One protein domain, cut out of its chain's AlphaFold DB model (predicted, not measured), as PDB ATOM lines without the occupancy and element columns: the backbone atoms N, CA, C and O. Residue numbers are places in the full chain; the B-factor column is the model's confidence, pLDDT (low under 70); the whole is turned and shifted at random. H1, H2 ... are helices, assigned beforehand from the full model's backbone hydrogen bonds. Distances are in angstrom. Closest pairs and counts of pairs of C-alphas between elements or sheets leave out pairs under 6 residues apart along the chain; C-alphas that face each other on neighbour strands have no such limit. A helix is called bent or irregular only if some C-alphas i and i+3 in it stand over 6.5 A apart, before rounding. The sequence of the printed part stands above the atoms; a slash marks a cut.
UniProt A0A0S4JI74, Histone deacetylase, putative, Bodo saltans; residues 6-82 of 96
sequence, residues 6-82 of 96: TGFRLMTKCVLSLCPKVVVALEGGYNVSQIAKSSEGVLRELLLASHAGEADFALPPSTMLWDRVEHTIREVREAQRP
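This is residues 6 to 82 of the 96 residues of the protein "Histone deacetylase, putative" of Bodo saltans (UniProt A0A0S4JI74). A long helix, H2, and a shorter one, H1, pack side by side as a two-helix body, and a third helix, H3, stands well off from them as a detached arm at the end of a long link. H1 and H2 run the same way, and the link of residues 17 to 31 folds back from the end of H1 to the start of H2. Residues 63 to 82, of which 66 to 80 belong to H3, stick out from the body, and so do residues 27 to 34, of which 32 to 34 belong to H2. The printed part has 77 residues with three named helices, in the order H1, H2, H3, and no named strand, and its class is all helix. The whole is loose, with a radius of gyration of the C-alphas of 15.2 A, and spans 38 by 35 by 24 A.

The longest helix, H2, residues 32 to 51, touches H1, residues 6 to 16, with 15 pairs of C-alphas within 8 A. Their closest C-alphas are those of Arg 9 and Val 42, 4.7 A apart, and their centres are 9.4 A apart. They run the same way at a steep tilt of 36 degrees, only just past shallow. H3, residues 66 to 80, touches no helix: it is apart from H1 and apart from H2. In H1 every O i to N i+4 pair is within hydrogen-bond range, while H2 has 15 of 16 and H3 has 9 of 11.

H2 measures 28.8 A from its first to its last C-alpha, from Val 32 at (143.009, 132.003, 113.697) to His 51 at (120.978, 125.242, 96.437). H1 begins at Thr 6, with its C-alpha at (140.103, 123.038, 100.312), and ends at Leu 16, 15.2 A from first to last C-alpha. H3 runs from Trp 66 to Gln 80, whose C-alpha is at (136.811, 97.287, 112.272), and is 19.6 A long between its first and last C-alphas. H3 is irregular: C-alphas 68 and 71 are 7.5 A apart, against about 5 A in a regular helix.

The two C-alphas farthest apart are those of Ser 33 and Pro 82, at 41.8 A. Without the stretches that stand free, the body has 49 residues and spans 29 by 25 by 16 A. The link from H1 to H2, of 15 residues, and the link from H2 to H3, of 14 residues, are both long. The printed part has no cut. The mean pLDDT of the printed part is 87.8, and residues 52 to 57 and 62 to 64 are under 70.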
ATOM      1  N   THR A   6     140.751 123.887 101.324       91.38
ATOM      2  CA  THR A   6     140.103 123.038 100.312       91.38
ATOM      3  C   THR A   6     139.909 121.602 100.796       91.38
ATOM      4  O   THR A   6     138.885 120.999 100.504       91.38
ATOM      5  N   GLY A   7     140.854 121.055 101.565       92.25
ATOM      6  CA  GLY A   7     140.711 119.733 102.175       92.25
ATOM      7  C   GLY A   7     139.503 119.653 103.110       92.25
ATOM      8  O   GLY A   7     138.721 118.713 103.007       92.25
ATOM      9  N   PHE A   8     139.294 120.666 103.960       95.25
ATOM     10  CA  PHE A   8     138.102 120.743 104.816       95.25
ATOM     11  C   PHE A   8     136.813 120.844 104.003       95.25
ATOM     12  O   PHE A   8     135.878 120.092 104.261       95.25
ATOM     13  N   ARG A   9     136.799 121.687 102.965       94.25
ATOM     14  CA  ARG A   9     135.675 121.788 102.026       94.25
ATOM     15  C   ARG A   9     135.317 120.434 101.396       94.25
ATOM     16  O   ARG A   9     134.147 120.063 101.360       94.25
ATOM     17  N   LEU A  10     136.310 119.687 100.907       92.56
ATOM     18  CA  LEU A  10     136.086 118.379 100.283       92.56
ATOM     19  C   LEU A  10     135.567 117.343 101.281       92.56
ATOM     20  O   LEU A  10     134.648 116.605 100.944       92.56
ATOM     21  N   MET A  11     136.085 117.321 102.513       93.94
ATOM     22  CA  MET A  11     135.542 116.452 103.564       93.94
ATOM     23  C   MET A  11     134.070 116.770 103.856       93.94
ATOM     24  O   MET A  11     133.269 115.850 103.994       93.94
ATOM     25  N   THR A  12     133.683 118.051 103.881       94.69
ATOM     26  CA  THR A  12     132.274 118.456 104.011       94.69
ATOM     27  C   THR A  12     131.430 117.951 102.840       94.69
ATOM     28  O   THR A  12     130.366 117.379 103.075       94.69
ATOM     29  N   LYS A  13     131.924 118.067 101.599       91.75
ATOM     30  CA  LYS A  13     131.252 117.524 100.406       91.75
ATOM     31  C   LYS A  13     131.032 116.007 100.509       91.75
ATOM     32  O   LYS A  13     129.947 115.536 100.183       91.75
ATOM     33  N   CYS A  14     132.019 115.253 101.009       90.81
ATOM     34  CA  CYS A  14     131.896 113.805 101.230       90.81
ATOM     35  C   CYS A  14     130.797 113.440 102.233       90.81
ATOM     36  O   CYS A  14     130.136 112.424 102.071       90.81
ATOM     37  N   VAL A  15     130.622 114.224 103.300       92.50
ATOM     38  CA  VAL A  15     129.571 113.951 104.294       92.50
ATOM     39  C   VAL A  15     128.198 114.295 103.717       92.50
ATOM     40  O   VAL A  15     127.259 113.515 103.861       92.50
ATOM     41  N   LEU A  16     128.097 115.419 103.003       91.19
ATOM     42  CA  LEU A  16     126.853 115.865 102.370       91.19
ATOM     43  C   LEU A  16     126.340 114.901 101.289       91.19
ATOM     44  O   LEU A  16     125.131 114.825 101.086       91.19
ATOM     45  N   SER A  17     127.226 114.135 100.639       87.56
ATOM     46  CA  SER A  17     126.821 113.099  99.676       87.56
ATOM     47  C   SER A  17     126.145 111.888 100.324       87.56
ATOM     48  O   SER A  17     125.446 111.139  99.645       87.56
ATOM     49  N   LEU A  18     126.343 111.690 101.629       88.50
ATOM     50  CA  LEU A  18     125.737 110.605 102.401       88.50
ATOM     51  C   LEU A  18     124.466 111.064 103.116       88.50
ATOM     52  O   LEU A  18     123.510 110.297 103.231       88.50
ATOM     53  N   CYS A  19     124.450 112.300 103.619       88.50
ATOM     54  CA  CYS A  19     123.288 112.872 104.282       88.50
ATOM     55  C   CYS A  19     123.144 114.382 103.996       88.50
ATOM     56  O   CYS A  19     124.075 115.152 104.222       88.50
ATOM     57  N   PRO A  20     121.955 114.856 103.578       85.19
ATOM     58  CA  PRO A  20     121.759 116.265 103.220       85.19
ATOM     59  C   PRO A  20     121.618 117.197 104.435       85.19
ATOM     60  O   PRO A  20     121.690 118.415 104.303       85.19
ATOM     61  N   LYS A  21     121.377 116.648 105.632       90.81
ATOM     62  CA  LYS A  21     121.167 117.416 106.868       90.81
ATOM     63  C   LYS A  21     122.397 117.297 107.762       90.81
ATOM     64  O   LYS A  21     122.502 116.351 108.539       90.81
ATOM     65  N   VAL A  22     123.307 118.260 107.648       93.06
ATOM     66  CA  VAL A  22     124.578 118.296 108.388       93.06
ATOM     67  C   VAL A  22     124.637 119.537 109.273       93.06
ATOM     68  O   VAL A  22     124.354 120.644 108.824       93.06
ATOM     69  N   VAL A  23     125.049 119.347 110.527       95.25
ATOM     70  CA  VAL A  23     125.412 120.426 111.456       95.25
ATOM     71  C   VAL A  23     126.904 120.312 111.737       95.25
ATOM     72  O   VAL A  23     127.392 119.228 112.046       95.25
ATOM     73  N   VAL A  24     127.631 121.424 111.624       96.31
ATOM     74  CA  VAL A  24     129.073 121.481 111.897       96.31
ATOM     75  C   VAL A  24     129.310 122.282 113.173       96.31
ATOM     76  O   VAL A  24     128.853 123.419 113.276       96.31
ATOM     77  N   ALA A  25     130.042 121.699 114.122       97.00
ATOM     78  CA  ALA A  25     130.476 122.354 115.353       97.00
ATOM     79  C   ALA A  25     131.977 122.677 115.279       97.00
ATOM     80  O   ALA A  25     132.780 121.843 114.856       97.00
ATOM     81  N   LEU A  26     132.351 123.902 115.658       96.75
ATOM     82  CA  LEU A  26     133.753 124.296 115.778       96.75
ATOM     83  C   LEU A  26     134.299 123.792 117.115       96.75
ATOM     84  O   LEU A  26     133.789 124.169 118.163       96.75
ATOM     85  N   GLU A  27     135.356 122.989 117.048       95.75
ATOM     86  CA  GLU A  27     136.060 122.456 118.215       95.75
ATOM     87  C   GLU A  27     137.387 123.211 118.410       95.75
ATOM     88  O   GLU A  27     137.414 124.386 118.772       95.75
ATOM     89  N   GLY A  28     138.517 122.557 118.126       94.19
ATOM     90  CA  GLY A  28     139.846 123.152 118.220       94.19
ATOM     91  C   GLY A  28     140.283 123.939 116.980       94.19
ATOM     92  O   GLY A  28     139.618 124.004 115.948       94.19
ATOM     93  N   GLY A  29     141.490 124.490 117.080       92.69
ATOM     94  CA  GLY A  29     142.114 125.297 116.042       92.69
ATOM     95  C   GLY A  29     142.823 126.472 116.693       92.69
ATOM     96  O   GLY A  29     142.210 127.267 117.393       92.69
ATOM     97  N   TYR A  30     144.129 126.579 116.475       95.56
ATOM     98  CA  TYR A  30     144.957 127.550 117.206       95.56
ATOM     99  C   TYR A  30     145.608 128.589 116.290       95.56
ATOM    100  O   TYR A  30     146.193 129.561 116.752       95.56
ATOM    101  N   ASN A  31     145.480 128.412 114.972       96.12
ATOM    102  CA  ASN A  31     145.846 129.421 113.989       96.12
ATOM    103  C   ASN A  31     144.567 130.079 113.463       96.12
ATOM    104  O   ASN A  31     143.897 129.524 112.594       96.12
ATOM    105  N   VAL A  32     144.250 131.263 113.990       96.81
ATOM    106  CA  VAL A  32     143.009 132.003 113.697       96.81
ATOM    107  C   VAL A  32     142.808 132.225 112.194       96.81
ATOM    108  O   VAL A  32     141.711 132.018 111.682       96.81
ATOM    109  N   SER A  33     143.874 132.569 111.461       96.94
ATOM    110  CA  SER A  33     143.807 132.773 110.006       96.94
ATOM    111  C   SER A  33     143.426 131.488 109.266       96.94
ATOM    112  O   SER A  33     142.607 131.507 108.347       96.94
ATOM    113  N   GLN A  34     143.990 130.352 109.681       96.31
ATOM    114  CA  GLN A  34     143.689 129.062 109.064       96.31
ATOM    115  C   GLN A  34     142.301 128.542 109.439       96.31
ATOM    116  O   GLN A  34     141.659 127.924 108.590       96.31
ATOM    117  N   ILE A  35     141.824 128.815 110.658       97.38
ATOM    118  CA  ILE A  35     140.443 128.515 111.058       97.38
ATOM    119  C   ILE A  35     139.485 129.296 110.171       97.38
ATOM    120  O   ILE A  35     138.668 128.679 109.506       97.38
ATOM    121  N   ALA A  36     139.646 130.619 110.068       97.88
ATOM    122  CA  ALA A  36     138.759 131.462 109.272       97.88
ATOM    123  C   ALA A  36     138.653 130.981 107.814       97.88
ATOM    124  O   ALA A  36     137.550 130.805 107.301       97.88
ATOM    125  N   LYS A  37     139.789 130.684 107.166       97.81
ATOM    126  CA  LYS A  37     139.809 130.161 105.788       97.81
ATOM    127  C   LYS A  37     139.161 128.780 105.672       97.81
ATOM    128  O   LYS A  37     138.456 128.508 104.708       97.81
ATOM    129  N   SER A  38     139.411 127.889 106.629       97.31
ATOM    130  CA  SER A  38     138.851 126.533 106.590       97.31
ATOM    131  C   SER A  38     137.347 126.544 106.866       97.31
ATOM    132  O   SER A  38     136.600 125.870 106.162       97.31
ATOM    133  N   SER A  39     136.889 127.357 107.821       97.88
ATOM    134  CA  SER A  39     135.472 127.589 108.111       97.88
ATOM    135  C   SER A  39     134.744 128.207 106.920       97.88
ATOM    136  O   SER A  39     133.646 127.768 106.600       97.88
ATOM    137  N   GLU A  40     135.358 129.168 106.225       97.62
ATOM    138  CA  GLU A  40     134.814 129.722 104.979       97.62
ATOM    139  C   GLU A  40     134.619 128.632 103.916       97.62
ATOM    140  O   GLU A  40     133.534 128.532 103.345       97.62
ATOM    141  N   GLY A  41     135.610 127.758 103.717       96.19
ATOM    142  CA  GLY A  41     135.501 126.626 102.794       96.19
ATOM    143  C   GLY A  41     134.368 125.654 103.148       96.19
ATOM    144  O   GLY A  41     133.629 125.227 102.262       96.19
ATOM    145  N   VAL A  42     134.198 125.333 104.434       97.12
ATOM    146  CA  VAL A  42     133.108 124.472 104.933       97.12
ATOM    147  C   VAL A  42     131.740 125.125 104.719       97.12
ATOM    148  O   VAL A  42     130.837 124.499 104.167       97.12
ATOM    149  N   LEU A  43     131.586 126.394 105.111       96.69
ATOM    150  CA  LEU A  43     130.335 127.145 104.962       96.69
ATOM    151  C   LEU A  43     129.945 127.316 103.492       96.69
ATOM    152  O   LEU A  43     128.771 127.192 103.150       96.69
ATOM    153  N   ARG A  44     130.926 127.548 102.613       94.81
ATOM    154  CA  ARG A  44     130.704 127.611 101.169       94.81
ATOM    155  C   ARG A  44     130.119 126.307 100.635       94.81
ATOM    156  O   ARG A  44     129.200 126.362  99.828       94.81
ATOM    157  N   GLU A  45     130.617 125.154 101.077       93.38
ATOM    158  CA  GLU A  45     130.074 123.866 100.632       93.38
ATOM    159  C   GLU A  45     128.658 123.618 101.148       93.38
ATOM    160  O   GLU A  45     127.807 123.179 100.382       93.38
ATOM    161  N   LEU A  46     128.382 123.958 102.411       93.94
ATOM    162  CA  LEU A  46     127.034 123.866 102.980       93.94
ATOM    163  C   LEU A  46     126.032 124.721 102.190       93.94
ATOM    164  O   LEU A  46     124.932 124.262 101.889       93.94
ATOM    165  N   LEU A  47     126.430 125.938 101.808       93.50
ATOM    166  CA  LEU A  47     125.608 126.823 100.986       93.50
ATOM    167  C   LEU A  47     125.410 126.269  99.570       93.50
ATOM    168  O   LEU A  47     124.312 126.342  99.031       93.50
ATOM    169  N   LEU A  48     126.451 125.716  98.945       90.19
ATOM    170  CA  LEU A  48     126.322 125.112  97.616       90.19
ATOM    171  C   LEU A  48     125.367 123.916  97.645       90.19
ATOM    172  O   LEU A  48     124.469 123.835  96.810       90.19
ATOM    173  N   ALA A  49     125.507 123.034  98.632       87.75
ATOM    174  CA  ALA A  49     124.651 121.863  98.783       87.75
ATOM    175  C   ALA A  49     123.195 122.206  99.133       87.75
ATOM    176  O   ALA A  49     122.309 121.411  98.844       87.75
ATOM    177  N   SER A  50     122.918 123.377  99.718       84.75
ATOM    178  CA  SER A  50     121.537 123.803  99.981       84.75
ATOM    179  C   SER A  50     120.801 124.304  98.733       84.75
ATOM    180  O   SER A  50     119.577 124.397  98.753       84.75
ATOM    181  N   HIS A  51     121.534 124.686  97.680       80.19
ATOM    182  CA  HIS A  51     120.978 125.242  96.437       80.19
ATOM    183  C   HIS A  51     121.079 124.284  95.256       80.19
ATOM    184  O   HIS A  51     120.300 124.377  94.308       80.19
ATOM    185  N   ALA A  52     122.065 123.398  95.276       69.12
ATOM    186  CA  ALA A  52     122.185 122.365  94.277       69.12
ATOM    187  C   ALA A  52     121.104 121.302  94.561       69.12
ATOM    188  O   ALA A  52     120.893 120.944  95.714       69.12
ATOM    189  N   GLY A  53     120.365 120.866  93.533       63.81
ATOM    190  CA  GLY A  53     119.355 119.799  93.640       63.81
ATOM    191  C   GLY A  53     119.989 118.443  93.980       63.81
ATOM    192  O   GLY A  53     120.851 118.361  94.847       63.81
ATOM    193  N   GLU A  54     119.633 117.356  93.288       59.56
ATOM    194  CA  GLU A  54     120.487 116.151  93.300       59.56
ATOM    195  C   GLU A  54     121.831 116.493  92.629       59.56
ATOM    196  O   GLU A  54     122.011 116.376  91.421       59.56
ATOM    197  N   ALA A  55     122.737 117.074  93.407       56.81
ATOM    198  CA  ALA A  55     123.958 117.688  92.936       56.81
ATOM    199  C   ALA A  55     125.059 116.654  92.738       56.81
ATOM    200  O   ALA A  55     125.182 115.694  93.496       56.81
ATOM    201  N   ASP A  56     125.911 116.907  91.751       67.44
ATOM    202  CA  ASP A  56     127.087 116.104  91.463       67.44
ATOM    203  C   ASP A  56     128.082 116.114  92.641       67.44
ATOM    204  O   ASP A  56     128.854 117.060  92.873       67.44
ATOM    205  N   PHE A  57     128.062 115.024  93.406       69.62
ATOM    206  CA  PHE A  57     128.969 114.786  94.521       69.62
ATOM    207  C   PHE A  57     130.351 114.281  94.084       69.62
ATOM    208  O   PHE A  57     131.148 113.913  94.947       69.62
ATOM    209  N   ALA A  58     130.687 114.311  92.786       75.00
ATOM    210  CA  ALA A  58     132.011 113.929  92.314       75.00
ATOM    211  C   ALA A  58     133.108 114.712  93.050       75.00
ATOM    212  O   ALA A  58     133.115 115.951  93.120       75.00
ATOM    213  N   LEU A  59     134.030 113.959  93.645       73.12
ATOM    214  CA  LEU A  59     135.189 114.488  94.343       73.12
ATOM    215  C   LEU A  59     136.362 114.560  93.362       73.12
ATOM    216  O   LEU A  59     136.567 113.620  92.591       73.12
ATOM    217  N   PRO A  60     137.154 115.643  93.381       77.38
ATOM    218  CA  PRO A  60     138.364 115.702  92.581       77.38
ATOM    219  C   PRO A  60     139.370 114.638  93.059       77.38
ATOM    220  O   PRO A  60     139.388 114.300  94.248       77.38
ATOM    221  N   PRO A  61     140.248 114.138  92.172       72.31
ATOM    222  CA  PRO A  61     141.328 113.242  92.563       72.31
ATOM    223  C   PRO A  61     142.199 113.881  93.651       72.31
ATOM    224  O   PRO A  61     142.644 115.020  93.517       72.31
ATOM    225  N   SER A  62     142.453 113.142  94.730       69.50
ATOM    226  CA  SER A  62     143.326 113.574  95.821       69.50
ATOM    227  C   SER A  62     144.664 112.848  95.739       69.50
ATOM    228  O   SER A  62     144.708 111.620  95.676       69.50
ATOM    229  N   THR A  63     145.768 113.591  95.810       67.12
ATOM    230  CA  THR A  63     147.124 113.037  95.918       67.12
ATOM    231  C   THR A  63     147.412 112.669  97.374       67.12
ATOM    232  O   THR A  63     148.084 113.385  98.117       67.12
ATOM    233  N   MET A  64     146.840 111.551  97.826       66.75
ATOM    234  CA  MET A  64     147.139 111.013  99.153       66.75
ATOM    235  C   MET A  64     148.568 110.453  99.173       66.75
ATOM    236  O   MET A  64     148.957 109.699  98.285       66.75
ATOM    237  N   LEU A  65     149.352 110.805 100.196       72.12
ATOM    238  CA  LEU A  65     150.674 110.216 100.433       72.12
ATOM    239  C   LEU A  65     150.512 108.832 101.077       72.12
ATOM    240  O   LEU A  65     150.713 108.690 102.285       72.12
ATOM    241  N   TRP A  66     150.094 107.848 100.278       75.94
ATOM    242  CA  TRP A  66     149.741 106.497 100.728       75.94
ATOM    243  C   TRP A  66     150.820 105.848 101.599       75.94
ATOM    244  O   TRP A  66     150.494 105.381 102.687       75.94
ATOM    245  N   ASP A  67     152.094 105.961 101.219       76.88
ATOM    246  CA  ASP A  67     153.234 105.362 101.932       76.88
ATOM    247  C   ASP A  67     153.296 105.710 103.428       76.88
ATOM    248  O   ASP A  67     153.833 104.954 104.234       76.88
ATOM    249  N   ARG A  68     152.760 106.871 103.832       78.19
ATOM    250  CA  ARG A  68     152.813 107.346 105.226       78.19
ATOM    251  C   ARG A  68     151.599 106.961 106.062       78.19
ATOM    252  O   ARG A  68     151.651 107.094 107.280       78.19
ATOM    253  N   VAL A  69     150.501 106.569 105.426       86.38
ATOM    254  CA  VAL A  69     149.194 106.379 106.082       86.38
ATOM    255  C   VAL A  69     148.640 104.971 105.896       86.38
ATOM    256  O   VAL A  69     147.720 104.586 106.613       86.38
ATOM    257  N   GLU A  70     149.205 104.195 104.970       87.56
ATOM    258  CA  GLU A  70     148.728 102.860 104.620       87.56
ATOM    259  C   GLU A  70     148.677 101.930 105.831       87.56
ATOM    260  O   GLU A  70     147.656 101.280 106.049       87.56
ATOM    261  N   HIS A  71     149.742 101.897 106.641       89.62
ATOM    262  CA  HIS A  71     149.809 101.036 107.824       89.62
ATOM    263  C   HIS A  71     148.660 101.328 108.793       89.62
ATOM    264  O   HIS A  71     147.893 100.432 109.130       89.62
ATOM    265  N   THR A  72     148.479 102.597 109.167       91.69
ATOM    266  CA  THR A  72     147.412 103.019 110.083       91.69
ATOM    267  C   THR A  72     146.024 102.735 109.509       91.69
ATOM    268  O   THR A  72     145.149 102.253 110.225       91.69
ATOM    269  N   ILE A  73     145.809 102.989 108.213       89.31
ATOM    270  CA  ILE A  73     144.540 102.663 107.550       89.31
ATOM    271  C   ILE A  73     144.293 101.156 107.617       89.31
ATOM    272  O   ILE A  73     143.191 100.736 107.959       89.31
ATOM    273  N   ARG A  74     145.303 100.335 107.318       88.94
ATOM    274  CA  ARG A  74     145.204  98.875 107.365       88.94
ATOM    275  C   ARG A  74     144.836  98.395 108.766       88.94
ATOM    276  O   ARG A  74     143.864  97.665 108.891       88.94
ATOM    277  N   GLU A  75     145.527  98.855 109.803       92.81
ATOM    278  CA  GLU A  75     145.240  98.478 111.195       92.81
ATOM    279  C   GLU A  75     143.806  98.816 111.615       92.81
ATOM    280  O   GLU A  75     143.105  97.970 112.171       92.81
ATOM    281  N   VAL A  76     143.332 100.025 111.295       92.81
ATOM    282  CA  VAL A  76     141.944 100.417 111.577       92.81
ATOM    283  C   VAL A  76     140.971  99.522 110.810       92.81
ATOM    284  O   VAL A  76     139.953  99.112 111.366       92.81
ATOM    285  N   ARG A  77     141.280  99.169 109.556       89.81
ATOM    286  CA  ARG A  77     140.435  98.264 108.769       89.81
ATOM    287  C   ARG A  77     140.366  96.864 109.379       89.81
ATOM    288  O   ARG A  77     139.272  96.323 109.508       89.81
ATOM    289  N   GLU A  78     141.500  96.306 109.796       90.75
ATOM    290  CA  GLU A  78     141.564  95.009 110.478       90.75
ATOM    291  C   GLU A  78     140.709  95.005 111.749       90.75
ATOM    292  O   GLU A  78     139.868  94.122 111.929       90.75
ATOM    293  N   ALA A  79     140.875  96.029 112.591       93.44
ATOM    294  CA  ALA A  79     140.149  96.166 113.848       93.44
ATOM    295  C   ALA A  79     138.632  96.336 113.649       93.44
ATOM    296  O   ALA A  79     137.838  95.867 114.462       93.44
ATOM    297  N   GLN A  80     138.217  96.998 112.565       93.25
ATOM    298  CA  GLN A  80     136.811  97.287 112.272       93.25
ATOM    299  C   GLN A  80     136.113  96.199 111.434       93.25
ATOM    300  O   GLN A  80     134.881  96.214 111.329       93.25
ATOM    301  N   ARG A  81     136.855  95.228 110.875       90.44
ATOM    302  CA  ARG A  81     136.322  94.147 110.023       90.44
ATOM    303  C   ARG A  81     135.101  93.423 110.593       90.44
ATOM    304  O   ARG A  81     134.147  93.240 109.837       90.44
ATOM    305  N   PRO A  82     135.077  93.011 111.873       92.62
ATOM    306  CA  PRO A  82     133.953  92.238 112.398       92.62
ATOM    307  C   PRO A  82     132.628  93.015 112.422       92.62
ATOM    308  O   PRO A  82     131.565  92.400 112.476       92.62
TER     309      PRO A  82